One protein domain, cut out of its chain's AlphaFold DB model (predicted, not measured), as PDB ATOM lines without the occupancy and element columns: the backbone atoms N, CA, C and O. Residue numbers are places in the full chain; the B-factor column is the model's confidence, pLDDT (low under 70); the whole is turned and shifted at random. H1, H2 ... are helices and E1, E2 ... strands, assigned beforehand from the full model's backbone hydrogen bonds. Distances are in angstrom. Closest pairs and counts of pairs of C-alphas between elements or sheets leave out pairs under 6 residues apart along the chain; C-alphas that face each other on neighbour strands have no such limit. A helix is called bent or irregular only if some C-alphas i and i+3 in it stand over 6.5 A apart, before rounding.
ATOM      1  N   GLU A  26       6.109 126.388  12.442       85.12
ATOM      2  CA  GLU A  26       5.177 125.658  11.593       85.12
ATOM      3  C   GLU A  26       5.713 125.584  10.159       85.12
ATOM      4  O   GLU A  26       6.394 126.481   9.654       85.12
ATOM      5  N   PHE A  27       5.372 124.501   9.465       84.56
ATOM      6  CA  PHE A  27       5.634 124.363   8.041       84.56
ATOM      7  C   PHE A  27       4.425 123.750   7.341       84.56
ATOM      8  O   PHE A  27       3.644 123.002   7.930       84.56
ATOM      9  N   TRP A  28       4.289 124.047   6.051       86.12
ATOM     10  CA  TRP A  28       3.294 123.426   5.189       86.12
ATOM     11  C   TRP A  28       3.986 122.631   4.090       86.12
ATOM     12  O   TRP A  28       4.863 123.146   3.400       86.12
ATOM     13  N   SER A  29       3.534 121.396   3.887       85.56
ATOM     14  CA  SER A  29       3.859 120.626   2.692       85.56
ATOM     15  C   SER A  29       2.575 120.318   1.938       85.56
ATOM     16  O   SER A  29       1.701 119.628   2.459       85.56
ATOM     17  N   GLY A  30       2.481 120.794   0.693       85.62
ATOM     18  CA  GLY A  30       1.352 120.490  -0.191       85.62
ATOM     19  C   GLY A  30       1.239 119.001  -0.525       85.62
ATOM     20  O   GLY A  30       0.182 118.544  -0.938       85.62
ATOM     21  N   ASN A  31       2.295 118.223  -0.308       84.50
ATOM     22  CA  ASN A  31       2.278 116.779  -0.455       84.50
ATOM     23  C   ASN A  31       2.954 116.137   0.767       84.50
ATOM     24  O   ASN A  31       4.140 116.394   1.006       84.50
ATOM     25  N   PRO A  32       2.250 115.303   1.553       75.75
ATOM     26  CA  PRO A  32       2.826 114.689   2.745       75.75
ATOM     27  C   PRO A  32       4.011 113.761   2.430       75.75
ATOM     28  O   PRO A  32       4.889 113.593   3.271       75.75
ATOM     29  N   TRP A  33       4.097 113.214   1.214       75.25
ATOM     30  CA  TRP A  33       5.215 112.371   0.779       75.25
ATOM     31  C   TRP A  33       6.506 113.162   0.534       75.25
ATOM     32  O   TRP A  33       7.589 112.595   0.649       75.25
ATOM     33  N   ASN A  34       6.402 114.470   0.282       76.69
ATOM     34  CA  ASN A  34       7.550 115.360   0.081       76.69
ATOM     35  C   ASN A  34       8.065 115.976   1.386       76.69
ATOM     36  O   ASN A  34       9.068 116.687   1.362       76.69
ATOM     37  N   ILE A  35       7.393 115.731   2.522       75.75
ATOM     38  CA  ILE A  35       7.812 116.275   3.821       75.75
ATOM     39  C   ILE A  35       9.281 115.934   4.050       75.75
ATOM     40  O   ILE A  35      10.069 116.847   4.236       75.75
ATOM     41  N   PHE A  36       9.661 114.667   3.888       66.00
ATOM     42  CA  PHE A  36      11.014 114.164   4.141       66.00
ATOM     43  C   PHE A  36      12.114 114.753   3.236       66.00
ATOM     44  O   PHE A  36      13.291 114.559   3.527       66.00
ATOM     45  N   GLU A  37      11.770 115.457   2.151       68.44
ATOM     46  CA  GLU A  37      12.759 116.088   1.263       68.44
ATOM     47  C   GLU A  37      13.259 117.439   1.790       68.44
ATOM     48  O   GLU A  37      14.392 117.832   1.510       68.44
ATOM     49  N   LYS A  38      12.409 118.182   2.512       62.72
ATOM     50  CA  LYS A  38      12.684 119.573   2.928       62.72
ATOM     51  C   LYS A  38      12.362 119.867   4.390       62.72
ATOM     52  O   LYS A  38      12.805 120.882   4.921       62.72
ATOM     53  N   HIS A  39      11.593 118.999   5.027       66.62
ATOM     54  CA  HIS A  39      11.081 119.152   6.376       66.62
ATOM     55  C   HIS A  39      11.241 117.836   7.142       66.62
ATOM     56  O   HIS A  39      11.376 116.752   6.578       66.62
ATOM     57  N   ASN A  40      11.234 117.913   8.462       64.56
ATOM     58  CA  ASN A  40      11.292 116.731   9.301       64.56
ATOM     59  C   ASN A  40      10.323 116.936  10.460       64.56
ATOM     60  O   ASN A  40      10.417 117.921  11.188       64.56
ATOM     61  N   LEU A  41       9.362 116.019  10.585       64.50
ATOM     62  CA  LEU A  41       8.327 116.049  11.622       64.50
ATOM     63  C   LEU A  41       8.891 115.768  13.026       64.50
ATOM     64  O   LEU A  41       8.191 115.990  14.008       64.50
ATOM     65  N   SER A  42      10.145 115.316  13.100       63.31
ATOM     66  CA  SER A  42      10.831 114.860  14.307       63.31
ATOM     67  C   SER A  42      12.321 115.258  14.304       63.31
ATOM     68  O   SER A  42      13.204 114.448  14.588       63.31
ATOM     69  N   SER A  43      12.635 116.510  13.959       65.25
ATOM     70  CA  SER A  43      14.008 117.022  14.087       65.25
ATOM     71  C   SER A  43      14.484 116.983  15.547       65.25
ATOM     72  O   SER A  43      13.725 117.333  16.448       65.25
ATOM     73  N   PHE A  44      15.758 116.633  15.762       69.19
ATOM     74  CA  PHE A  44      16.441 116.630  17.071       69.19
ATOM     75  C   PHE A  44      15.987 115.537  18.062       69.19
ATOM     76  O   PHE A  44      16.154 115.661  19.278       69.19
ATOM     77  N   GLU A  45      15.443 114.419  17.563       81.62
ATOM     78  CA  GLU A  45      15.284 113.216  18.384       81.62
ATOM     79  C   GLU A  45      16.666 112.653  18.745       81.62
ATOM     80  O   GLU A  45      17.421 112.170  17.895       81.62
ATOM     81  N   ARG A  46      17.008 112.744  20.033       86.06
ATOM     82  CA  ARG A  46      18.254 112.197  20.560       86.06
ATOM     83  C   ARG A  46      18.223 110.677  20.539       86.06
ATOM     84  O   ARG A  46      17.245 110.050  20.954       86.06
ATOM     85  N   ASN A  47      19.322 110.090  20.093       88.88
ATOM     86  CA  ASN A  47      19.470 108.644  20.067       88.88
ATOM     87  C   ASN A  47      19.507 108.081  21.487       88.88
ATOM     88  O   ASN A  47      20.134 108.656  22.376       88.88
ATOM     89  N   ARG A  48      18.874 106.918  21.672       90.94
ATOM     90  CA  ARG A  48      18.904 106.190  22.940       90.94
ATOM     91  C   ARG A  48      19.557 104.819  22.798       90.94
ATOM     92  O   ARG A  48      19.211 104.059  21.898       90.94
ATOM     93  N   ALA A  49      20.464 104.497  23.709       92.19
ATOM     94  CA  ALA A  49      21.132 103.220  23.863       92.19
ATOM     95  C   ALA A  49      20.772 102.641  25.232       92.19
ATOM     96  O   ALA A  49      20.967 103.286  26.262       92.19
ATOM     97  N   TYR A  50      20.255 101.415  25.230       94.38
ATOM     98  CA  TYR A  50      19.857 100.716  26.442       94.38
ATOM     99  C   TYR A  50      20.711  99.465  26.636       94.38
ATOM    100  O   TYR A  50      20.812  98.624  25.740       94.38
ATOM    101  N   LEU A  51      21.314  99.334  27.812       93.00
ATOM    102  CA  LEU A  51      22.069  98.164  28.228       93.00
ATOM    103  C   LEU A  51      21.124  97.153  28.875       93.00
ATOM    104  O   LEU A  51      20.509  97.442  29.898       93.00
ATOM    105  N   ASN A  52      21.048  95.957  28.297       92.44
ATOM    106  CA  ASN A  52      20.326  94.838  28.892       92.44
ATOM    107  C   ASN A  52      21.064  94.331  30.146       92.44
ATOM    108  O   ASN A  52      22.220  93.911  30.061       92.44
ATOM    109  N   VAL A  53      20.379  94.322  31.289       91.50
ATOM    110  CA  VAL A  53      20.885  93.822  32.573       91.50
ATOM    111  C   VAL A  53      20.404  92.388  32.789       91.50
ATOM    112  O   VAL A  53      19.457  92.127  33.529       91.50
ATOM    113  N   ALA A  54      21.050  91.446  32.098       84.50
ATOM    114  CA  ALA A  54      20.813  90.002  32.233       84.50
ATOM    115  C   ALA A  54      19.330  89.572  32.106       84.50
ATOM    116  O   ALA A  54      18.876  88.641  32.768       84.50
ATOM    117  N   GLY A  55      18.569  90.259  31.254       85.75
ATOM    118  CA  GLY A  55      17.155  89.994  30.985       85.75
ATOM    119  C   GLY A  55      16.187  90.496  32.058       85.75
ATOM    120  O   GLY A  55      14.990  90.270  31.912       85.75
ATOM    121  N   GLN A  56      16.679  91.158  33.110       90.56
ATOM    122  CA  GLN A  56      15.852  91.673  34.207       90.56
ATOM    123  C   GLN A  56      15.383  93.107  33.958       90.56
ATOM    124  O   GLN A  56      14.257  93.451  34.301       90.56
ATOM    125  N   ASP A  57      16.245  93.939  33.370       95.25
ATOM    126  CA  ASP A  57      15.968  95.357  33.138       95.25
ATOM    127  C   ASP A  57      16.805  95.915  31.972       95.25
ATOM    128  O   ASP A  57      17.692  95.240  31.434       95.25
ATOM    129  N   PHE A  58      16.534  97.162  31.600       96.25
ATOM    130  CA  PHE A  58      17.276  97.938  30.620       96.25
ATOM    131  C   PHE A  58      17.692  99.289  31.203       96.25
ATOM    132  O   PHE A  58      16.856 100.141  31.496       96.25
ATOM    133  N   LEU A  59      19.002  99.521  31.305       96.31
ATOM    134  CA  LEU A  59      19.548 100.808  31.734       96.31
ATOM    135  C   LEU A  59      19.794 101.708  30.529       96.31
ATOM    136  O   LEU A  59      20.456 101.306  29.576       96.31
ATOM    137  N   GLU A  60      19.300 102.937  30.579       96.06
ATOM    138  CA  GLU A  60      19.621 103.971  29.595       96.06
ATOM    139  C   GLU A  60      21.082 104.423  29.798       96.06
ATOM    140  O   GLU A  60      21.467 104.841  30.889       96.06
ATOM    141  N   VAL A  61      21.925 104.260  28.772       95.06
ATOM    142  CA  VAL A  61      23.383 104.491  28.830       95.06
ATOM    143  C   VAL A  61      23.896 105.328  27.649       95.06
ATOM    144  O   VAL A  61      25.078 105.276  27.300       95.06
ATOM    145  N   SER A  62      23.035 106.111  26.998       93.38
ATOM    146  CA  SER A  62      23.382 106.868  25.781       93.38
ATOM    147  C   SER A  62      24.460 107.901  26.040       93.38
ATOM    148  O   SER A  62      25.383 108.035  25.243       93.38
ATOM    149  N   TYR A  63      24.385 108.589  27.182       92.88
ATOM    150  CA  TYR A  63      25.409 109.556  27.564       92.88
ATOM    151  C   TYR A  63      26.774 108.876  27.758       92.88
ATOM    152  O   TYR A  63      27.778 109.328  27.215       92.88
ATOM    153  N   LEU A  64      26.802 107.741  28.467       91.81
ATOM    154  CA  LEU A  64      28.036 107.001  28.767       91.81
ATOM    155  C   LEU A  64      28.689 106.397  27.521       91.81
ATOM    156  O   LEU A  64      29.910 106.335  27.425       91.81
ATOM    157  N   THR A  65      27.875 105.950  26.566       90.31
ATOM    158  CA  THR A  65      28.346 105.378  25.295       90.31
ATOM    159  C   THR A  65      28.691 106.444  24.253       90.31
ATOM    160  O   THR A  65      29.201 106.111  23.184       90.31
ATOM    161  N   GLY A  66      28.395 107.718  24.532       90.25
ATOM    162  CA  GLY A  66      28.476 108.812  23.563       90.25
ATOM    163  C   GLY A  66      27.406 108.748  22.471       90.25
ATOM    164  O   GLY A  66      27.412 109.583  21.569       90.25
ATOM    165  N   ALA A  67      26.484 107.781  22.540       88.75
ATOM    166  CA  ALA A  67      25.400 107.622  21.586       88.75
ATOM    167  C   ALA A  67      24.337 108.722  21.708       88.75
ATOM    168  O   ALA A  67      23.582 108.876  20.757       88.75
ATOM    169  N   ASP A  68      24.292 109.491  22.808       90.88
ATOM    170  CA  ASP A  68      23.397 110.652  22.985       90.88
ATOM    171  C   ASP A  68      23.786 111.815  22.052       90.88
ATOM    172  O   ASP A  68      24.376 112.818  22.457       90.88
ATOM    173  N   ILE A  69      23.508 111.646  20.761       85.94
ATOM    174  CA  ILE A  69      23.813 112.613  19.712       85.94
ATOM    175  C   ILE A  69      22.543 113.246  19.162       85.94
ATOM    176  O   ILE A  69      21.532 112.585  18.920       85.94
ATOM    177  N   ASP A  70      22.655 114.532  18.865       81.56
ATOM    178  CA  ASP A  70      21.568 115.339  18.332       81.56
ATOM    179  C   ASP A  70      21.488 115.241  16.802       81.56
ATOM    180  O   ASP A  70      21.815 116.176  16.071       81.56
ATOM    181  N   SER A  71      21.209 114.038  16.294       76.50
ATOM    182  CA  SER A  71      21.273 113.768  14.851       76.50
ATOM    183  C   SER A  71      20.029 113.131  14.250       76.50
ATOM    184  O   SER A  71      20.046 112.904  13.052       76.50
ATOM    185  N   ASP A  72      18.967 112.854  15.012       83.81
ATOM    186  CA  ASP A  72      17.766 112.169  14.504       83.81
ATOM    187  C   ASP A  72      18.118 110.945  13.626       83.81
ATOM    188  O   ASP A  72      17.889 110.894  12.406       83.81
ATOM    189  N   SER A  73      18.809 109.975  14.237       87.31
ATOM    190  CA  SER A  73      19.221 108.760  13.532       87.31
ATOM    191  C   SER A  73      18.035 107.831  13.322       87.31
ATOM    192  O   SER A  73      17.354 107.445  14.267       87.31
ATOM    193  N   ARG A  74      17.813 107.426  12.069       86.38
ATOM    194  CA  ARG A  74      16.736 106.490  11.704       86.38
ATOM    195  C   ARG A  74      17.258 105.129  11.279       86.38
ATOM    196  O   ARG A  74      16.524 104.150  11.386       86.38
ATOM    197  N   ALA A  75      18.513 105.066  10.841       89.19
ATOM    198  CA  ALA A  75      19.201 103.814  10.577       89.19
ATOM    199  C   ALA A  75      20.275 103.562  11.637       89.19
ATOM    200  O   ALA A  75      21.081 104.453  11.924       89.19
ATOM    201  N   VAL A  76      20.322 102.339  12.155       91.00
ATOM    202  CA  VAL A  76      21.398 101.819  13.000       91.00
ATOM    203  C   VAL A  76      21.752 100.411  12.537       91.00
ATOM    204  O   VAL A  76      20.880  99.561  12.370       91.00
ATOM    205  N   LEU A  77      23.040 100.164  12.326       92.19
ATOM    206  CA  LEU A  77      23.582  98.858  11.971       92.19
ATOM    207  C   LEU A  77      24.655  98.467  12.980       92.19
ATOM    208  O   LEU A  77      25.590  99.231  13.196       92.19
ATOM    209  N   ALA A  78      24.542  97.271  13.555       92.19
ATOM    210  CA  ALA A  78      25.585  96.683  14.387       92.19
ATOM    211  C   ALA A  78      26.473  95.770  13.528       92.19
ATOM    212  O   ALA A  78      25.984  94.782  12.979       92.19
ATOM    213  N   VAL A  79      27.757  96.107  13.378       91.31
ATOM    214  CA  VAL A  79      28.695  95.393  12.491       91.31
ATOM    215  C   VAL A  79      30.078  95.305  13.129       91.31
ATOM    216  O   VAL A  79      30.590  96.280  13.661       91.31
ATOM    217  N   ASP A  80      30.713  94.138  13.033       92.06
ATOM    218  CA  ASP A  80      32.109  93.919  13.429       92.06
ATOM    219  C   ASP A  80      33.053  94.446  12.329       92.06
ATOM    220  O   ASP A  80      33.502  93.689  11.466       92.06
ATOM    221  N   THR A  81      33.297  95.761  12.295       89.62
ATOM    222  CA  THR A  81      34.033  96.401  11.182       89.62
ATOM    223  C   THR A  81      35.524  96.073  11.173       89.62
ATOM    224  O   THR A  81      36.159  96.102  10.119       89.62
ATOM    225  N   ARG A  82      36.082  95.735  12.342       89.69
ATOM    226  CA  ARG A  82      37.497  95.382  12.528       89.69
ATOM    227  C   ARG A  82      37.742  93.875  12.547       89.69
ATOM    228  O   ARG A  82      38.887  93.458  12.696       89.69
ATOM    229  N   ASN A  83      36.693  93.067  12.379       88.31
ATOM    230  CA  ASN A  83      36.755  91.611  12.456       88.31
ATOM    231  C   ASN A  83      37.368  91.101  13.780       88.31
ATOM    232  O   ASN A  83      38.083  90.101  13.793       88.31
ATOM    233  N   ASN A  84      37.116  91.812  14.883       89.38
ATOM    234  CA  ASN A  84      37.656  91.525  16.214       89.38
ATOM    235  C   ASN A  84      36.579  91.035  17.200       89.38
ATOM    236  O   ASN A  84      36.849  90.911  18.393       89.38
ATOM    237  N   GLY A  85      35.359  90.780  16.714       91.56
ATOM    238  CA  GLY A  85      34.237  90.300  17.515       91.56
ATOM    239  C   GLY A  85      33.473  91.381  18.270       91.56
ATOM    240  O   GLY A  85      32.411  91.085  18.822       91.56
ATOM    241  N   GLN A  86      33.955  92.626  18.269       93.12
ATOM    242  CA  GLN A  86      33.272  93.756  18.885       93.12
ATOM    243  C   GLN A  86      32.397  94.443  17.834       93.12
ATOM    244  O   GLN A  86      32.891  95.028  16.876       93.12
ATOM    245  N   LEU A  87      31.077  94.367  18.011       93.94
ATOM    246  CA  LEU A  87      30.142  95.057  17.124       93.94
ATOM    247  C   LEU A  87      30.228  96.566  17.356       93.94
ATOM    248  O   LEU A  87      29.949  97.028  18.462       93.94
ATOM    249  N   ASP A  88      30.568  97.305  16.307       93.69
ATOM    250  CA  ASP A  88      30.449  98.757  16.228       93.69
ATOM    251  C   ASP A  88      29.045  99.142  15.762       93.69
ATOM    252  O   ASP A  88      28.335  98.327  15.166       93.69
ATOM    253  N   LEU A  89      28.655 100.400  15.975       92.31
ATOM    254  CA  LEU A  89      27.395 100.925  15.451       92.31
ATOM    255  C   LEU A  89      27.647 101.905  14.308       92.31
ATOM    256  O   LEU A  89      28.373 102.881  14.466       92.31
ATOM    257  N   ILE A  90      27.000 101.681  13.168       92.38
ATOM    258  CA  ILE A  90      26.967 102.616  12.041       92.38
ATOM    259  C   ILE A  90      25.586 103.255  12.004       92.38
ATOM    260  O   ILE A  90      24.579 102.552  11.914       92.38
ATOM    261  N   LEU A  91      25.533 104.582  12.081       91.12
ATOM    262  CA  LEU A  91      24.288 105.339  12.134       91.12
ATOM    263  C   LEU A  91      24.135 106.246  10.916       91.12
ATOM    264  O   LEU A  91      25.093 106.888  10.463       91.12
ATOM    265  N   ARG A  92      22.891 106.342  10.432       88.00
ATOM    266  CA  ARG A  92      22.478 107.332   9.434       88.00
ATOM    267  C   ARG A  92      21.322 108.176   9.958       88.00
ATOM    268  O   ARG A  92      20.269 107.663  10.343       88.00
ATOM    269  N   GLN A  93      21.537 109.484   9.915       84.88
ATOM    270  CA  GLN A  93      20.539 110.504  10.207       84.88
ATOM    271  C   GLN A  93      19.572 110.721   9.040       84.88
ATOM    272  O   GLN A  93      19.984 110.684   7.875       84.88
ATOM    273  N   ALA A  94      18.300 110.980   9.360       79.19
ATOM    274  CA  ALA A  94      17.268 111.271   8.360       79.19
ATOM    275  C   ALA A  94      17.602 112.526   7.542       79.19
ATOM    276  O   ALA A  94      17.485 112.524   6.321       79.19
ATOM    277  N   GLY A  95      18.091 113.575   8.210       71.50
ATOM    278  CA  GLY A  95      18.388 114.875   7.601       71.50
ATOM    279  C   GLY A  95      19.669 114.950   6.755       71.50
ATOM    280  O   GLY A  95      20.120 116.050   6.457       71.50
ATOM    281  N   GLY A  96      20.309 113.828   6.399       73.69
ATOM    282  CA  GLY A  96      21.507 113.832   5.543       73.69
ATOM    283  C   GLY A  96      22.828 113.660   6.298       73.69
ATOM    284  O   GLY A  96      22.977 112.687   7.015       73.69
ATOM    285  N   GLY A  97      23.824 114.523   6.093       79.00
ATOM    286  CA  GLY A  97      25.088 114.491   6.851       79.00
ATOM    287  C   GLY A  97      26.004 113.273   6.635       79.00
ATOM    288  O   GLY A  97      25.758 112.395   5.806       79.00
ATOM    289  N   ALA A  98      27.112 113.257   7.379       86.25
ATOM    290  CA  ALA A  98      28.076 112.162   7.352       86.25
ATOM    291  C   ALA A  98      27.526 110.918   8.068       86.25
ATOM    292  O   ALA A  98      26.825 111.027   9.076       86.25
ATOM    293  N   LEU A  99      27.900 109.732   7.580       89.44
ATOM    294  CA  LEU A  99      27.741 108.500   8.353       89.44
ATOM    295  C   LEU A  99      28.565 108.604   9.636       89.44
ATOM    296  O   LEU A  99      29.717 109.039   9.605       89.44
ATOM    297  N   ARG A 100      27.975 108.186  10.754       90.31
ATOM    298  CA  ARG A 100      28.667 108.139  12.045       90.31
ATOM    299  C   ARG A 100      28.958 106.695  12.402       90.31
ATOM    300  O   ARG A 100      28.083 105.844  12.263       90.31
ATOM    301  N   ILE A 101      30.176 106.439  12.862       91.88
ATOM    302  CA  ILE A 101      30.616 105.125  13.320       91.88
ATOM    303  C   ILE A 101      30.990 105.257  14.792       91.88
ATOM    304  O   ILE A 101      31.847 106.063  15.147       91.88
ATOM    305  N   PHE A 102      30.329 104.475  15.634       92.44
ATOM    306  CA  PHE A 102      30.614 104.348  17.053       92.44
ATOM    307  C   PHE A 102      31.416 103.079  17.248       92.44
ATOM    308  O   PHE A 102      30.876 101.972  17.225       92.44
ATOM    309  N   GLU A 103      32.718 103.269  17.401       93.75
ATOM    310  CA  GLU A 103      33.630 102.187  17.715       93.75
ATOM    311  C   GLU A 103      33.330 101.635  19.109       93.75
ATOM    312  O   GLU A 103      33.318 102.370  20.101       93.75
ATOM    313  N   ASN A 104      33.120 100.327  19.193       93.12
ATOM    314  CA  ASN A 104      32.938  99.661  20.468       93.12
ATOM    315  C   ASN A 104      34.280  99.520  21.195       93.12
ATOM    316  O   ASN A 104      35.182  98.816  20.743       93.12
ATOM    317  N   ARG A 105      34.387 100.204  22.340       91.12
ATOM    318  CA  ARG A 105      35.575 100.238  23.206       91.12
ATOM    319  C   ARG A 105      35.339  99.627  24.588       91.12
ATOM    320  O   ARG A 105      36.131  99.855  25.500       91.12
ATOM    321  N   PHE A 106      34.258  98.869  24.761       89.75
ATOM    322  CA  PHE A 106      34.086  98.062  25.967       89.75
ATOM    323  C   PHE A 106      35.192  96.996  26.053       89.75
ATOM    324  O   PHE A 106      35.773  96.634  25.023       89.75
ATOM    325  N   PRO A 107      35.499  96.476  27.259       92.69
ATOM    326  CA  PRO A 107      36.404  95.344  27.399       92.69
ATOM    327  C   PRO A 107      36.014  94.208  26.438       92.69
ATOM    328  O   PRO A 107      34.821  93.914  26.301       92.69
TER     329      PRO A 107
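This is residues 26 to 107 of the 211 residues of the protein "UnbV_ASPIC domain-containing protein" of Planctomycetaceae bacterium (UniProt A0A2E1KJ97). An elongated, strung-out domain has the short helix H1 at one far end of its long axis, and beyond a long link two small strand units that stay apart: the hairpin of E1 and E2, and the sheet of E3, E4 and E5. The short helix H2 follows the hairpin. The printed part has 82 residues, under half in named elements, which run H1 E1 E2 H2 E3 E4 E5; the class is mixed, helices and strands. Both sheets are antiparallel, ordered E1 - E2 and E3 - E4 - E5. The whole is loose, with a radius of gyration of the C-alphas of 15.9 A and spans of 50 by 30 by 18 A.

Begin with H1, residues 32 to 38, not on the three-stranded sheet. It is only just irregular: C-alphas 33 and 36 are 6.9 A apart. In H1, 0 of 3 O i to N i+4 pairs but 3 of 4 O i to N i+3 pairs are within hydrogen-bond range; H2, residues 62 to 65, is too short for an i+4 pair. Next find the hairpin of E1, residues 50 to 53, and E2, residues 57 to 60, where N 51 and O 59 are 2.8 A apart. E3, residues 73 to 79, E4, residues 88 to 93, and E5, residues 100 to 102, form a meander, each strand the antiparallel neighbour of the one before. Look for N 77 and O 90 at 2.9 A, and N 102 and O 89 at 2.8 A. E1 and E3 are apart.

Find C-alpha 32 at (2.826, 114.689, 2.745), where H1 begins its 11.0 A. E3 spans 16.4 A and E4 16.5 A. E5 ends at C-alpha 102, (30.614, 104.348, 17.053).

The farthest C-alphas, Gly 30 and Pro 107, are 51.2 A apart. The printed part has no cut. H1 to E1 is a long link. Residues 36 to 44 have pLDDT under 70.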